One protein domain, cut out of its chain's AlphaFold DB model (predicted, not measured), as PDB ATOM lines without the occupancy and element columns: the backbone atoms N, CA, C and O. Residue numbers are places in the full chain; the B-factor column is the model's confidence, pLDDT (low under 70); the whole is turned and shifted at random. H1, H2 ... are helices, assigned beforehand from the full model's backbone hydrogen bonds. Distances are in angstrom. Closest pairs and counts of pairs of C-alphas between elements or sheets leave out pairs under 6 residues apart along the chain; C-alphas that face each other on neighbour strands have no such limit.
ATOM      1  N   VAL A   2     146.993  83.595 184.054       83.94
ATOM      2  CA  VAL A   2     146.875  84.584 185.152       83.94
ATOM      3  C   VAL A   2     148.234  85.046 185.700       83.94
ATOM      4  O   VAL A   2     148.459  86.237 185.864       83.94
ATOM      5  N   THR A   3     149.181  84.132 185.918       88.19
ATOM      6  CA  THR A   3     150.544  84.477 186.372       88.19
ATOM      7  C   THR A   3     151.291  85.388 185.400       88.19
ATOM      8  O   THR A   3     151.985  86.307 185.819       88.19
ATOM      9  N   MET A   4     151.121  85.162 184.097       88.50
ATOM     10  CA  MET A   4     151.763  85.957 183.049       88.50
ATOM     11  C   MET A   4     151.145  87.352 182.945       88.50
ATOM     12  O   MET A   4     151.870  88.311 182.720       88.50
ATOM     13  N   PHE A   5     149.834  87.476 183.179       91.12
ATOM     14  CA  PHE A   5     149.158  88.770 183.249       91.12
ATOM     15  C   PHE A   5     149.729  89.640 184.374       91.12
ATOM     16  O   PHE A   5     150.149  90.765 184.125       91.12
ATOM     17  N   TRP A   6     149.822  89.104 185.597       92.81
ATOM     18  CA  TRP A   6     150.393  89.841 186.730       92.81
ATOM     19  C   TRP A   6     151.867  90.191 186.521       92.81
ATOM     20  O   TRP A   6     152.305  91.268 186.915       92.81
ATOM     21  N   PHE A   7     152.623  89.306 185.873       93.50
ATOM     22  CA  PHE A   7     154.010  89.568 185.507       93.50
ATOM     23  C   PHE A   7     154.133  90.714 184.492       93.50
ATOM     24  O   PHE A   7     154.927  91.627 184.697       93.50
ATOM     25  N   ALA A   8     153.321  90.698 183.431       92.38
ATOM     26  CA  ALA A   8     153.295  91.758 182.428       92.38
ATOM     27  C   ALA A   8     152.857  93.100 183.031       92.38
ATOM     28  O   ALA A   8     153.499  94.111 182.769       92.38
ATOM     29  N   LEU A   9     151.840  93.095 183.903       94.25
ATOM     30  CA  LEU A   9     151.404  94.274 184.656       94.25
ATOM     31  C   LEU A   9     152.540  94.829 185.528       94.25
ATOM     32  O   LEU A   9     152.797  96.028 185.524       94.25
ATOM     33  N   ALA A  10     153.243  93.968 186.268       95.12
ATOM     34  CA  ALA A  10     154.358  94.395 187.107       95.12
ATOM     35  C   ALA A  10     155.485  95.024 186.273       95.12
ATOM     36  O   ALA A  10     156.023  96.061 186.658       95.12
ATOM     37  N   ILE A  11     155.819  94.434 185.120       95.38
ATOM     38  CA  ILE A  11     156.824  95.003 184.215       95.38
ATOM     39  C   ILE A  11     156.354  96.330 183.627       95.38
ATOM     40  O   ILE A  11     157.146  97.268 183.612       95.38
ATOM     41  N   ASP A  12     155.101  96.435 183.186       96.00
ATOM     42  CA  ASP A  12     154.544  97.679 182.648       96.00
ATOM     43  C   ASP A  12     154.617  98.807 183.677       96.00
ATOM     44  O   ASP A  12     155.173  99.866 183.391       96.00
ATOM     45  N   LEU A  13     154.200  98.535 184.918       96.06
ATOM     46  CA  LEU A  13     154.283  99.489 186.023       96.06
ATOM     47  C   LEU A  13     155.726  99.907 186.331       96.06
ATOM     48  O   LEU A  13     155.988 101.085 186.591       96.06
ATOM     49  N   ILE A  14     156.683  98.979 186.278       96.06
ATOM     50  CA  ILE A  14     158.107  99.300 186.444       96.06
ATOM     51  C   ILE A  14     158.603 100.155 185.272       96.06
ATOM     52  O   ILE A  14     159.274 101.167 185.491       96.06
ATOM     53  N   ALA A  15     158.265  99.786 184.039       95.00
ATOM     54  CA  ALA A  15     158.708 100.466 182.830       95.00
ATOM     55  C   ALA A  15     158.158 101.894 182.752       95.00
ATOM     56  O   ALA A  15     158.925 102.830 182.517       95.00
ATOM     57  N   ILE A  16     156.865 102.093 183.022       95.88
ATOM     58  CA  ILE A  16     156.257 103.424 183.032       95.88
ATOM     59  C   ILE A  16     156.756 104.269 184.198       95.88
ATOM     60  O   ILE A  16     156.950 105.473 184.032       95.88
ATOM     61  N   SER A  17     157.042 103.667 185.355       93.38
ATOM     62  CA  SER A  17     157.673 104.374 186.475       93.38
ATOM     63  C   SER A  17     159.089 104.822 186.113       93.38
ATOM     64  O   SER A  17     159.464 105.961 186.389       93.38
ATOM     65  N   LEU A  18     159.869 103.981 185.428       92.38
ATOM     66  CA  LEU A  18     161.198 104.355 184.942       92.38
ATOM     67  C   LEU A  18     161.112 105.479 183.897       92.38
ATOM     68  O   LEU A  18     161.837 106.472 183.985       92.38
ATOM     69  N   LEU A  19     160.198 105.357 182.932       91.19
ATOM     70  CA  LEU A  19     160.005 106.351 181.878       91.19
ATOM     71  C   LEU A  19     159.544 107.699 182.446       91.19
ATOM     72  O   LEU A  19     160.133 108.738 182.150       91.19
ATOM     73  N   SER A  20     158.508 107.695 183.277       89.12
ATOM     74  CA  SER A  20     157.914 108.919 183.813       89.12
ATOM     75  C   SER A  20     158.779 109.541 184.914       89.12
ATOM     76  O   SER A  20     159.104 110.726 184.859       89.12
ATOM     77  N   TYR A  21     159.221 108.769 185.903       86.44
ATOM     78  CA  TYR A  21     159.908 109.320 187.069       86.44
ATOM     79  C   TYR A  21     161.423 109.463 186.860       86.44
ATOM     80  O   TYR A  21     162.008 110.494 187.186       86.44
ATOM     81  N   VAL A  22     162.090 108.454 186.296       83.19
ATOM     82  CA  VAL A  22     163.564 108.464 186.196       83.19
ATOM     83  C   VAL A  22     164.046 109.234 184.966       83.19
ATOM     84  O   VAL A  22     165.007 110.007 185.060       83.19
ATOM     85  N   LEU A  23     163.393 109.032 183.819       81.19
ATOM     86  CA  LEU A  23     163.764 109.689 182.564       81.19
ATOM     87  C   LEU A  23     163.128 111.077 182.450       81.19
ATOM     88  O   LEU A  23     163.848 112.069 182.316       81.19
ATOM     89  N   TYR A  24     161.802 111.161 182.567       81.50
ATOM     90  CA  TYR A  24     161.087 112.409 182.329       81.50
ATOM     91  C   TYR A  24     161.195 113.411 183.492       81.50
ATOM     92  O   TYR A  24     161.686 114.523 183.279       81.50
ATOM     93  N   PHE A  25     160.797 113.048 184.723       77.75
ATOM     94  CA  PHE A  25     160.743 113.996 185.851       77.75
ATOM     95  C   PHE A  25     162.105 114.627 186.148       77.75
ATOM     96  O   PHE A  25     162.202 115.844 186.302       77.75
ATOM     97  N   ARG A  26     163.168 113.813 186.159       74.62
ATOM     98  CA  ARG A  26     164.538 114.283 186.404       74.62
ATOM     99  C   ARG A  26     165.008 115.316 185.377       74.62
ATOM    100  O   ARG A  26     165.883 116.118 185.693       74.62
ATOM    101  N   ARG A  27     164.466 115.289 184.156       70.69
ATOM    102  CA  ARG A  27     164.906 116.161 183.063       70.69
ATOM    103  C   ARG A  27     163.994 117.359 182.816       70.69
ATOM    104  O   ARG A  27     164.511 118.432 182.532       70.69
ATOM    105  N   HIS A  28     162.679 117.190 182.912       71.62
ATOM    106  CA  HIS A  28     161.708 118.216 182.518       71.62
ATOM    107  C   HIS A  28     160.982 118.863 183.708       71.62
ATOM    108  O   HIS A  28     160.419 119.942 183.559       71.62
ATOM    109  N   GLY A  29     160.992 118.244 184.898       61.72
ATOM    110  CA  GLY A  29     160.531 118.855 186.155       61.72
ATOM    111  C   GLY A  29     159.025 119.146 186.285       61.72
ATOM    112  O   GLY A  29     158.585 119.544 187.364       61.72
ATOM    113  N   ARG A  30     158.211 118.933 185.243       70.06
ATOM    114  CA  ARG A  30     156.756 119.171 185.266       70.06
ATOM    115  C   ARG A  30     156.020 117.961 185.843       70.06
ATOM    116  O   ARG A  30     155.967 116.904 185.225       70.06
ATOM    117  N   ARG A  31     155.439 118.108 187.037       74.56
ATOM    118  CA  ARG A  31     154.736 117.011 187.734       74.56
ATOM    119  C   ARG A  31     153.415 116.630 187.067       74.56
ATOM    120  O   ARG A  31     153.060 115.458 187.065       74.56
ATOM    121  N   ASP A  32     152.744 117.597 186.453       76.12
ATOM    122  CA  ASP A  32     151.401 117.423 185.886       76.12
ATOM    123  C   ASP A  32     151.372 116.392 184.743       76.12
ATOM    124  O   ASP A  32     150.386 115.685 184.548       76.12
ATOM    125  N   LEU A  33     152.489 116.251 184.022       82.31
ATOM    126  CA  LEU A  33     152.637 115.325 182.896       82.31
ATOM    127  C   LEU A  33     152.891 113.875 183.334       82.31
ATOM    128  O   LEU A  33     152.566 112.947 182.597       82.31
ATOM    129  N   LEU A  34     153.392 113.660 184.555       86.12
ATOM    130  CA  LEU A  34     153.638 112.316 185.089       86.12
ATOM    131  C   LEU A  34     152.353 111.513 185.209       86.12
ATOM    132  O   LEU A  34     152.291 110.370 184.759       86.12
ATOM    133  N   LEU A  35     151.325 112.136 185.789       86.75
ATOM    134  CA  LEU A  35     150.030 111.497 185.964       86.75
ATOM    135  C   LEU A  35     149.421 111.143 184.605       86.75
ATOM    136  O   LEU A  35     148.881 110.054 184.452       86.75
ATOM    137  N   ALA A  36     149.572 112.023 183.609       88.50
ATOM    138  CA  ALA A  36     149.100 111.766 182.256       88.50
ATOM    139  C   ALA A  36     149.793 110.546 181.628       88.50
ATOM    140  O   ALA A  36     149.108 109.687 181.082       88.50
ATOM    141  N   TYR A  37     151.121 110.425 181.739       90.75
ATOM    142  CA  TYR A  37     151.848 109.273 181.194       90.75
ATOM    143  C   TYR A  37     151.446 107.958 181.861       90.75
ATOM    144  O   TYR A  37     151.168 106.984 181.165       90.75
ATOM    145  N   VAL A  38     151.381 107.941 183.195       93.25
ATOM    146  CA  VAL A  38     151.025 106.740 183.963       93.25
ATOM    147  C   VAL A  38     149.581 106.324 183.692       93.25
ATOM    148  O   VAL A  38     149.333 105.157 183.390       93.25
ATOM    149  N   ALA A  39     148.634 107.267 183.754       93.06
ATOM    150  CA  ALA A  39     147.220 106.988 183.517       93.06
ATOM    151  C   ALA A  39     146.975 106.478 182.093       93.06
ATOM    152  O   ALA A  39     146.223 105.528 181.898       93.06
ATOM    153  N   LEU A  40     147.641 107.078 181.105       92.12
ATOM    154  CA  LEU A  40     147.493 106.695 179.710       92.12
ATOM    155  C   LEU A  40     148.073 105.300 179.448       92.12
ATOM    156  O   LEU A  40     147.387 104.458 178.876       92.12
ATOM    157  N   ASN A  41     149.303 105.032 179.892       95.62
ATOM    158  CA  ASN A  41     149.947 103.725 179.740       95.62
ATOM    159  C   ASN A  41     149.136 102.608 180.423       95.62
ATOM    160  O   ASN A  41     148.744 101.651 179.756       95.62
ATOM    161  N   THR A  42     148.790 102.791 181.701       95.62
ATOM    162  CA  THR A  42     148.021 101.799 182.472       95.62
ATOM    163  C   THR A  42     146.619 101.609 181.886       95.62
ATOM    164  O   THR A  42     146.113 100.490 181.818       95.62
ATOM    165  N   GLY A  43     145.984 102.694 181.428       93.88
ATOM    166  CA  GLY A  43     144.674 102.651 180.783       93.88
ATOM    167  C   GLY A  43     144.692 101.856 179.479       93.88
ATOM    168  O   GLY A  43     143.826 101.008 179.270       93.88
ATOM    169  N   ILE A  44     145.702 102.068 178.628       94.12
ATOM    170  CA  ILE A  44     145.881 101.286 177.398       94.12
ATOM    171  C   ILE A  44     146.139  99.821 177.726       94.12
ATOM    172  O   ILE A  44     145.496  98.962 177.125       94.12
ATOM    173  N   PHE A  45     147.019  99.528 178.690       95.12
ATOM    174  CA  PHE A  45     147.278  98.155 179.109       95.12
ATOM    175  C   PHE A  45     145.979  97.455 179.534       95.12
ATOM    176  O   PHE A  45     145.657  96.377 179.034       95.12
ATOM    177  N   ALA A  46     145.198  98.101 180.405       94.50
ATOM    178  CA  ALA A  46     143.945  97.558 180.913       94.50
ATOM    179  C   ALA A  46     142.938  97.293 179.784       94.50
ATOM    180  O   ALA A  46     142.437  96.173 179.673       94.50
ATOM    181  N   VAL A  47     142.689  98.282 178.918       93.69
ATOM    182  CA  VAL A  47     141.735  98.156 177.806       93.69
ATOM    183  C   VAL A  47     142.170  97.058 176.838       93.69
ATOM    184  O   VAL A  47     141.391  96.152 176.564       93.69
ATOM    185  N   VAL A  48     143.423  97.076 176.374       93.69
ATOM    186  CA  VAL A  48     143.938  96.097 175.404       93.69
ATOM    187  C   VAL A  48     143.943  94.683 175.984       93.69
ATOM    188  O   VAL A  48     143.616  93.739 175.270       93.69
ATOM    189  N   SER A  49     144.257  94.519 177.273       91.12
ATOM    190  CA  SER A  49     144.291  93.198 177.919       91.12
ATOM    191  C   SER A  49     142.928  92.499 177.994       91.12
ATOM    192  O   SER A  49     142.875  91.279 178.154       91.12
ATOM    193  N   MET A  50     141.835  93.259 177.881       91.19
ATOM    194  CA  MET A  50     140.460  92.749 177.881       91.19
ATOM    195  C   MET A  50     139.926  92.470 176.470       91.19
ATOM    196  O   MET A  50     138.852  91.888 176.334       91.19
ATOM    197  N   MET A  51     140.646  92.885 175.426       91.44
ATOM    198  CA  MET A  51     140.209  92.784 174.033       91.44
ATOM    199  C   MET A  51     140.744  91.526 173.348       91.44
ATOM    200  O   MET A  51     141.778  90.965 173.717       91.44
ATOM    201  N   THR A  52     140.055  91.099 172.293       80.56
ATOM    202  CA  THR A  52     140.539  90.039 171.400       80.56
ATOM    203  C   THR A  52     141.480  90.600 170.326       80.56
ATOM    204  O   THR A  52     141.441  91.784 169.992       80.56
ATOM    205  N   GLY A  53     142.332  89.758 169.729       78.44
ATOM    206  CA  GLY A  53     143.399  90.223 168.827       78.44
ATOM    207  C   GLY A  53     142.938  91.056 167.616       78.44
ATOM    208  O   GLY A  53     143.623  92.006 167.238       78.44
ATOM    209  N   GLN A  54     141.777  90.750 167.024       82.31
ATOM    210  CA  GLN A  54     141.228  91.530 165.901       82.31
ATOM    211  C   GLN A  54     140.757  92.921 166.342       82.31
ATOM    212  O   GLN A  54     140.994  93.910 165.646       82.31
ATOM    213  N   GLU A  55     140.133  93.007 167.514       87.12
ATOM    214  CA  GLU A  55     139.663  94.269 168.083       87.12
ATOM    215  C   GLU A  55     140.845  95.164 168.466       87.12
ATOM    216  O   GLU A  55     140.794  96.371 168.238       87.12
ATOM    217  N   VAL A  56     141.937  94.579 168.975       88.31
ATOM    218  CA  VAL A  56     143.165  95.316 169.310       88.31
ATOM    219  C   VAL A  56     143.748  96.009 168.078       88.31
ATOM    220  O   VAL A  56     144.071  97.192 168.148       88.31
ATOM    221  N   ALA A  57     143.855  95.322 166.938       87.50
ATOM    222  CA  ALA A  57     144.421  95.916 165.724       87.50
ATOM    223  C   ALA A  57     143.620  97.143 165.247       87.50
ATOM    224  O   ALA A  57     144.199  98.186 164.934       87.50
ATOM    225  N   LEU A  58     142.286  97.040 165.249       89.69
ATOM    226  CA  LEU A  58     141.399  98.154 164.907       89.69
ATOM    227  C   LEU A  58     141.493  99.289 165.934       89.69
ATOM    228  O   LEU A  58     141.656 100.448 165.550       89.69
ATOM    229  N   ALA A  59     141.440  98.969 167.229       87.12
ATOM    230  CA  ALA A  59     141.516  99.953 168.306       87.12
ATOM    231  C   ALA A  59     142.837 100.729 168.293       87.12
ATOM    232  O   ALA A  59     142.835 101.944 168.484       87.12
ATOM    233  N   VAL A  60     143.956 100.061 168.004       88.69
ATOM    234  CA  VAL A  60     145.265 100.708 167.858       88.69
ATOM    235  C   VAL A  60     145.282 101.645 166.653       88.69
ATOM    236  O   VAL A  60     145.747 102.775 166.783       88.69
ATOM    237  N   GLY A  61     144.742 101.226 165.503       88.50
ATOM    238  CA  GLY A  61     144.666 102.072 164.308       88.50
ATOM    239  C   GLY A  61     143.853 103.351 164.540       88.50
ATOM    240  O   GLY A  61     144.335 104.454 164.275       88.50
ATOM    241  N   PHE A  62     142.649 103.217 165.107       89.38
ATOM    242  CA  PHE A  62     141.802 104.362 165.452       89.38
ATOM    243  C   PHE A  62     142.390 105.217 166.581       89.38
ATOM    244  O   PHE A  62     142.351 106.445 166.502       89.38
ATOM    245  N   GLY A  63     142.970 104.592 167.607       86.81
ATOM    246  CA  GLY A  63     143.597 105.280 168.734       86.81
ATOM    247  C   GLY A  63     144.800 106.111 168.304       86.81
ATOM    248  O   GLY A  63     144.901 107.280 168.672       86.81
ATOM    249  N   LEU A  64     145.671 105.558 167.455       88.88
ATOM    250  CA  LEU A  64     146.811 106.284 166.902       88.88
ATOM    251  C   LEU A  64     146.350 107.455 166.029       88.88
ATOM    252  O   LEU A  64     146.896 108.548 166.150       88.88
ATOM    253  N   PHE A  65     145.313 107.268 165.208       88.56
ATOM    254  CA  PHE A  65     144.738 108.360 164.420       88.56
ATOM    255  C   PHE A  65     144.156 109.472 165.306       88.56
ATOM    256  O   PHE A  65     144.408 110.650 165.060       88.56
ATOM    257  N   GLY A  66     143.428 109.116 166.367       86.56
ATOM    258  CA  GLY A  66     142.880 110.072 167.330       86.56
ATOM    259  C   GLY A  66     143.973 110.848 168.067       86.56
ATOM    260  O   GLY A  66     143.927 112.077 168.115       86.56
ATOM    261  N   VAL A  67     144.996 110.148 168.569       84.44
ATOM    262  CA  VAL A  67     146.160 110.770 169.217       84.44
ATOM    263  C   VAL A  67     146.883 111.699 168.245       84.44
ATOM    264  O   VAL A  67     147.164 112.835 168.611       84.44
ATOM    265  N   LEU A  68     147.127 111.278 167.000       85.94
ATOM    266  CA  LEU A  68     147.761 112.118 165.976       85.94
ATOM    267  C   LEU A  68     146.903 113.334 165.602       85.94
ATOM    268  O   LEU A  68     147.443 114.418 165.390       85.94
ATOM    269  N   SER A  69     145.579 113.183 165.557       87.06
ATOM    270  CA  SER A  69     144.642 114.279 165.291       87.06
ATOM    271  C   SER A  69     144.681 115.328 166.404       87.06
ATOM    272  O   SER A  69     144.888 116.512 166.137       87.06
ATOM    273  N   ILE A  70     144.584 114.897 167.666       81.69
ATOM    274  CA  ILE A  70     144.671 115.790 168.831       81.69
ATOM    275  C   ILE A  70     146.063 116.427 168.917       81.69
ATOM    276  O   ILE A  70     146.181 117.618 169.203       81.69
ATOM    277  N   LEU A  71     147.116 115.663 168.620       76.75
ATOM    278  CA  LEU A  71     148.488 116.158 168.609       76.75
ATOM    279  C   LEU A  71     148.702 117.228 167.532       76.75
ATOM    280  O   LEU A  71     149.393 118.211 167.785       76.75
ATOM    281  N   ARG A  72     148.074 117.078 166.359       79.31
ATOM    282  CA  ARG A  72     148.118 118.063 165.269       79.31
ATOM    283  C   ARG A  72     147.355 119.346 165.602       79.31
ATOM    284  O   ARG A  72     147.780 120.421 165.195       79.31
ATOM    285  N   LEU A  73     146.229 119.239 166.308       77.25
ATOM    286  CA  LEU A  73     145.383 120.385 166.666       77.25
ATOM    287  C   LEU A  73     145.969 121.246 167.791       77.25
ATOM    288  O   LEU A  73     145.450 122.321 168.087       77.25
ATOM    289  N   ARG A  74     147.049 120.796 168.429       76.00
ATOM    290  CA  ARG A  74     147.627 121.477 169.579       76.00
ATOM    291  C   ARG A  74     148.565 122.602 169.125       76.00
ATOM    292  O   ARG A  74     149.690 122.346 168.718       76.00
ATOM    293  N   SER A  75     148.086 123.846 169.207       55.25
ATOM    294  CA  SER A  75     148.752 125.040 168.655       55.25
ATOM    295  C   SER A  75     149.958 125.549 169.457       55.25
ATOM    296  O   SER A  75     150.779 126.240 168.879       55.25
ATOM    297  N   ASP A  76     150.095 125.215 170.747       60.84
ATOM    298  CA  ASP A  76     151.369 125.222 171.495       60.84
ATOM    299  C   ASP A  76     151.171 124.643 172.918       60.84
ATOM    300  O   ASP A  76     150.034 124.414 173.326       60.84
ATOM    301  N   LEU A  77     152.261 124.367 173.668       55.19
ATOM    302  CA  LEU A  77     152.379 123.955 175.108       55.19
ATOM    303  C   LEU A  77     152.908 122.521 175.409       55.19
ATOM    304  O   LEU A  77     152.856 122.097 176.567       55.19
ATOM    305  N   ILE A  78     153.347 121.750 174.409       58.22
ATOM    306  CA  ILE A  78     153.998 120.440 174.581       58.22
ATOM    307  C   ILE A  78     155.311 120.568 173.835       58.22
ATOM    308  O   ILE A  78     155.321 120.797 172.626       58.22
ATOM    309  N   SER A  79     156.415 120.493 174.568       64.94
ATOM    310  CA  SER A  79     157.743 120.501 173.964       64.94
ATOM    311  C   SER A  79     157.819 119.367 172.939       64.94
ATOM    312  O   SER A  79     157.325 118.272 173.196       64.94
ATOM    313  N   GLN A  80     158.464 119.587 171.792       63.81
ATOM    314  CA  GLN A  80     158.667 118.532 170.785       63.81
ATOM    315  C   GLN A  80     159.298 117.262 171.403       63.81
ATOM    316  O   GLN A  80     159.022 116.153 170.957       63.81
ATOM    317  N   GLY A  81     160.070 117.412 172.490       67.00
ATOM    318  CA  GLY A  81     160.598 116.290 173.275       67.00
ATOM    319  C   GLY A  81     159.554 115.542 174.121       67.00
ATOM    320  O   GLY A  81     159.643 114.327 174.264       67.00
ATOM    321  N   GLU A  82     158.522 116.217 174.633       79.69
ATOM    322  CA  GLU A  82     157.449 115.614 175.447       79.69
ATOM    323  C   GLU A  82     156.580 114.640 174.631       79.69
ATOM    324  O   GLU A  82     156.055 113.669 175.178       79.69
ATOM    325  N   ILE A  83     156.476 114.856 173.316       82.62
ATOM    326  CA  ILE A  83     155.742 113.989 172.383       82.62
ATOM    327  C   ILE A  83     156.335 112.574 172.362       82.62
ATOM    328  O   ILE A  83     155.596 111.591 172.411       82.62
ATOM    329  N   GLY A  84     157.668 112.452 172.352       87.06
ATOM    330  CA  GLY A  84     158.345 111.150 172.347       87.06
ATOM    331  C   GLY A  84     158.015 110.310 173.583       87.06
ATOM    332  O   GLY A  84     157.778 109.105 173.477       87.06
ATOM    333  N   TYR A  85     157.900 110.957 174.745       89.50
ATOM    334  CA  TYR A  85     157.489 110.302 175.986       89.50
ATOM    335  C   TYR A  85     156.039 109.811 175.935       89.50
ATOM    336  O   TYR A  85     155.775 108.689 176.363       89.50
ATOM    337  N   TYR A  86     155.119 110.589 175.352       88.88
ATOM    338  CA  TYR A  86     153.731 110.153 175.138       88.88
ATOM    339  C   TYR A  86     153.651 108.898 174.269       88.88
ATOM    340  O   TYR A  86     153.021 107.916 174.664       88.88
ATOM    341  N   PHE A  87     154.317 108.904 173.113       89.94
ATOM    342  CA  PHE A  87     154.331 107.742 172.223       89.94
ATOM    343  C   PHE A  87     154.972 106.522 172.875       89.94
ATOM    344  O   PHE A  87     154.472 105.411 172.716       89.94
ATOM    345  N   THR A  88     156.040 106.720 173.648       93.56
ATOM    346  CA  THR A  88     156.694 105.615 174.352       93.56
ATOM    347  C   THR A  88     155.791 105.046 175.444       93.56
ATOM    348  O   THR A  88     155.671 103.831 175.544       93.56
ATOM    349  N   ALA A  89     155.091 105.884 176.212       94.25
ATOM    350  CA  ALA A  89     154.125 105.431 177.216       94.25
ATOM    351  C   ALA A  89     152.987 104.599 176.589       94.25
ATOM    352  O   ALA A  89     152.644 103.536 177.113       94.25
ATOM    353  N   ILE A  90     152.461 105.039 175.437       93.19
ATOM    354  CA  ILE A  90     151.482 104.284 174.635       93.19
ATOM    355  C   ILE A  90     152.052 102.929 174.216       93.19
ATOM    356  O   ILE A  90     151.422 101.894 174.428       93.19
ATOM    357  N   ALA A  91     153.247 102.939 173.622       94.25
ATOM    358  CA  ALA A  91     153.890 101.741 173.102       94.25
ATOM    359  C   ALA A  91     154.170 100.718 174.208       94.25
ATOM    360  O   ALA A  91     153.898  99.540 174.003       94.25
ATOM    361  N   LEU A  92     154.653 101.151 175.377       96.00
ATOM    362  CA  LEU A  92     154.886 100.267 176.523       96.00
ATOM    363  C   LEU A  92     153.590  99.566 176.950       96.00
ATOM    364  O   LEU A  92     153.564  98.340 177.004       96.00
ATOM    365  N   GLY A  93     152.502 100.318 177.139       93.81
ATOM    366  CA  GLY A  93     151.232  99.759 177.621       93.81
ATOM    367  C   GLY A  93     150.638  98.775 176.617       93.81
ATOM    368  O   GLY A  93     150.165  97.699 176.981       93.81
ATOM    369  N   LEU A  94     150.754  99.099 175.326       93.88
ATOM    370  CA  LEU A  94     150.318  98.227 174.242       93.88
ATOM    371  C   LEU A  94     151.167  96.953 174.141       93.88
ATOM    372  O   LEU A  94     150.619  95.857 174.071       93.88
ATOM    373  N   ILE A  95     152.497  97.072 174.146       94.62
ATOM    374  CA  ILE A  95     153.410  95.924 174.057       94.62
ATOM    375  C   ILE A  95     153.210  95.003 175.254       94.62
ATOM    376  O   ILE A  95     153.117  93.791 175.072       94.62
ATOM    377  N   ASN A  96     153.109  95.561 176.460       94.31
ATOM    378  CA  ASN A  96     152.927  94.772 177.671       94.31
ATOM    379  C   ASN A  96     151.575  94.050 177.685       94.31
ATOM    380  O   ASN A  96     151.514  92.916 178.154       94.31
ATOM    381  N   ALA A  97     150.521  94.643 177.117       92.38
ATOM    382  CA  ALA A  97     149.219  93.991 176.996       92.38
ATOM    383  C   ALA A  97     149.150  92.946 175.868       92.38
ATOM    384  O   ALA A  97     148.492  91.920 176.020       92.38
ATOM    385  N   VAL A  98     149.838  93.162 174.743       91.56
ATOM    386  CA  VAL A  98     149.813  92.232 173.597       91.56
ATOM    387  C   VAL A  98     150.783  91.062 173.789       91.56
ATOM    388  O   VAL A  98     150.462  89.924 173.456       91.56
ATOM    389  N   ALA A  99     151.968  91.310 174.346       90.50
ATOM    390  CA  ALA A  99     153.041  90.322 174.475       90.50
ATOM    391  C   ALA A  99     153.018  89.550 175.809       90.50
ATOM    392  O   ALA A  99     154.045  89.001 176.214       90.50
ATOM    393  N   ILE A 100     151.863  89.458 176.485       88.62
ATOM    394  CA  ILE A 100     151.712  88.769 177.786       88.62
ATOM    395  C   ILE A 100     152.228  87.322 177.727       88.62
ATOM    396  O   ILE A 100     152.793  86.818 178.696       88.62
ATOM    397  N   SER A 101     152.064  86.643 176.589       88.88
ATOM    398  CA  SER A 101     152.496  85.253 176.391       88.88
ATOM    399  C   SER A 101     154.004  85.084 176.143       88.88
ATOM    400  O   SER A 101     154.500  83.960 176.212       88.88
ATOM    401  N   ALA A 102     154.747  86.165 175.888       91.38
ATOM    402  CA  ALA A 102     156.153  86.137 175.485       91.38
ATOM    403  C   ALA A 102     157.021  87.034 176.396       91.38
ATOM    404  O   ALA A 102     157.485  88.095 175.969       91.38
ATOM    405  N   PRO A 103     157.302  86.610 177.645       89.12
ATOM    406  CA  PRO A 103     157.937  87.456 178.660       89.12
ATOM    407  C   PRO A 103     159.331  87.964 178.260       89.12
ATOM    408  O   PRO A 103     159.687  89.098 178.570       89.12
ATOM    409  N   TRP A 104     160.109  87.161 177.530       91.62
ATOM    410  CA  TRP A 104     161.435  87.563 177.046       91.62
ATOM    411  C   TRP A 104     161.373  88.651 175.972       91.62
ATOM    412  O   TRP A 104     162.173  89.583 175.994       91.62
ATOM    413  N   VAL A 105     160.404  88.558 175.055       92.81
ATOM    414  CA  VAL A 105     160.184  89.570 174.009       92.81
ATOM    415  C   VAL A 105     159.697  90.867 174.644       92.81
ATOM    416  O   VAL A 105     160.223  91.935 174.340       92.81
ATOM    417  N   LEU A 106     158.749  90.759 175.575       93.50
ATOM    418  CA  LEU A 106     158.232  91.873 176.360       93.50
ATOM    419  C   LEU A 106     159.373  92.622 177.066       93.50
ATOM    420  O   LEU A 106     159.524  93.829 176.867       93.50
ATOM    421  N   LEU A 107     160.231  91.918 177.813       94.12
ATOM    422  CA  LEU A 107     161.391  92.517 178.484       94.12
ATOM    423  C   LEU A 107     162.350  93.193 177.498       94.12
ATOM    424  O   LEU A 107     162.772  94.325 177.736       94.12
ATOM    425  N   GLY A 108     162.670  92.528 176.384       96.31
ATOM    426  CA  GLY A 108     163.567  93.065 175.363       96.31
ATOM    427  C   GLY A 108     163.048  94.361 174.737       96.31
ATOM    428  O   GLY A 108     163.800  95.325 174.609       96.31
ATOM    429  N   LEU A 109     161.755  94.420 174.405       96.12
ATOM    430  CA  LEU A 109     161.132  95.611 173.823       96.12
ATOM    431  C   LEU A 109     161.031  96.768 174.823       96.12
ATOM    432  O   LEU A 109     161.330  97.904 174.462       96.12
ATOM    433  N   ASN A 110     160.673  96.491 176.083       96.06
ATOM    434  CA  ASN A 110     160.663  97.509 177.137       96.06
ATOM    435  C   ASN A 110     162.072  98.086 177.336       96.06
ATOM    436  O   ASN A 110     162.253  99.304 177.317       96.06
ATOM    437  N   ALA A 111     163.085  97.222 177.460       95.88
ATOM    438  CA  ALA A 111     164.473  97.645 177.603       95.88
ATOM    439  C   ALA A 111     164.950  98.467 176.396       95.88
ATOM    440  O   ALA A 111     165.588  99.505 176.579       95.88
ATOM    441  N   LEU A 112     164.605  98.049 175.174       96.50
ATOM    442  CA  LEU A 112     164.933  98.771 173.946       96.50
ATOM    443  C   LEU A 112     164.315 100.172 173.939       96.50
ATOM    444  O   LEU A 112     165.041 101.149 173.768       96.50
ATOM    445  N   LEU A 113     163.002 100.286 174.163       95.44
ATOM    446  CA  LEU A 113     162.296 101.569 174.159       95.44
ATOM    447  C   LEU A 113     162.852 102.530 175.214       95.44
ATOM    448  O   LEU A 113     163.137 103.690 174.911       95.44
ATOM    449  N   LEU A 114     163.073 102.039 176.436       94.62
ATOM    450  CA  LEU A 114     163.641 102.836 177.524       94.62
ATOM    451  C   LEU A 114     165.080 103.270 177.217       94.62
ATOM    452  O   LEU A 114     165.442 104.416 177.479       94.62
ATOM    453  N   THR A 115     165.888 102.392 176.616       93.19
ATOM    454  CA  THR A 115     167.268 102.710 176.216       93.19
ATOM    455  C   THR A 115     167.298 103.758 175.108       93.19
ATOM    456  O   THR A 115     168.060 104.719 175.194       93.19
ATOM    457  N   VAL A 116     166.444 103.617 174.092       91.62
ATOM    458  CA  VAL A 116     166.329 104.587 172.995       91.62
ATOM    459  C   VAL A 116     165.900 105.949 173.531       91.62
ATOM    460  O   VAL A 116     166.525 106.947 173.180       91.62
ATOM    461  N   MET A 117     164.909 106.009 174.424       89.81
ATOM    462  CA  MET A 117     164.513 107.272 175.059       89.81
ATOM    463  C   MET A 117     165.631 107.861 175.923       89.81
ATOM    464  O   MET A 117     165.892 109.062 175.864       89.81
ATOM    465  N   TYR A 118     166.346 107.030 176.683       87.44
ATOM    466  CA  TYR A 118     167.465 107.480 177.507       87.44
ATOM    467  C   TYR A 118     168.591 108.121 176.683       87.44
ATOM    468  O   TYR A 118     169.099 109.185 177.053       87.44
ATOM    469  N   VAL A 119     168.972 107.480 175.573       85.56
ATOM    470  CA  VAL A 119     170.034 107.953 174.675       85.56
ATOM    471  C   VAL A 119     169.557 109.136 173.835       85.56
ATOM    472  O   VAL A 119     170.258 110.143 173.758       85.56
ATOM    473  N   GLY A 120     168.371 109.040 173.234       79.12
ATOM    474  CA  GLY A 120     167.829 110.050 172.324       79.12
ATOM    475  C   GLY A 120     167.598 111.399 172.996       79.12
ATOM    476  O   GLY A 120     167.879 112.439 172.409       79.12
ATOM    477  N   ASP A 121     167.176 111.391 174.258       76.06
ATOM    478  CA  ASP A 121     166.927 112.616 175.013       76.06
ATOM    479  C   ASP A 121     168.189 113.121 175.753       76.06
ATOM    480  O   ASP A 121     168.139 114.061 176.542       76.06
ATOM    481  N   HIS A 122     169.369 112.512 175.553       70.75
ATOM    482  CA  HIS A 122     170.582 112.866 176.300       70.75
ATOM    483  C   HIS A 122     170.984 114.349 176.097       70.75
ATOM    484  O   HIS A 122     171.137 114.805 174.962       70.75
TER     485      HIS A 122
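What this domain is: This is residues 2 to 122 of the 200 residues of an uncharacterized protein of Nocardiopsis flavescens (UniProt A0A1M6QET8). Five helices run nearly lengthwise in an up-and-down bundle: H1, H2, H4 and H5 pack side by side as the body, and H3 is set off on the side of H2 and H4, with a gap. H4 lies nearest the middle, and residues 72 to 77 stick out at one end. The printed part has 121 residues, with five named helices in the order H1 to H5 and no named strand, class all helix. It is compact, with a radius of gyration of the C-alphas of 14.2 A and spans of 41 by 28 by 22 A.

How they stand to each other: H1, residues 2 to 28, and H4, residues 80 to 98, are the hubs, touching three helices each; they touch each other, closest at the C-alphas of Ala 8 and Asn 96, 5.6 A, at a shallow tilt of 8 degrees, opposite ways. H2, residues 32 to 49, forms a hairpin with H1, closest at C-alphas 20 and 34, 5.6 A. H2 also touches H4, the same way, closest at the C-alphas of Phe 45 and Gly 93, 4.5 A. H5, residues 103 to 120, forms a hairpin with H4, closest at C-alphas 96 and 106, 6.2 A, and touches H1, closest at C-alphas 23 and 118, 6.6 A. H2 and H5 are apart. H3, residues 53 to 73, is close to H2 but not clearly touching, closest at C-alphas 48 and 56, 6.2 A, and near H4, their closest C-alphas 8.2 A apart. Every O i to N i+4 pair is within hydrogen-bond range in H3 and H5, against 18 of 23 in H1, 13 of 14 in H2 and 13 of 15 in H4.

Where its parts are: H1 begins at C-alpha 2 (146.875, 84.584, 185.152) and is 36.9 A long; H2 is 26.5 A, H3 30.3 A, H4 27.9 A, and H5 25.5 A, ending at C-alpha 120 (167.829, 110.050, 172.324).

The domain as a whole: The C-alphas farthest apart, of Thr 3 and Ser 75, are 44.3 A apart. The printed part has no cut and no long link. The pLDDT is under 70 at residue 29 and residues 75 to 81.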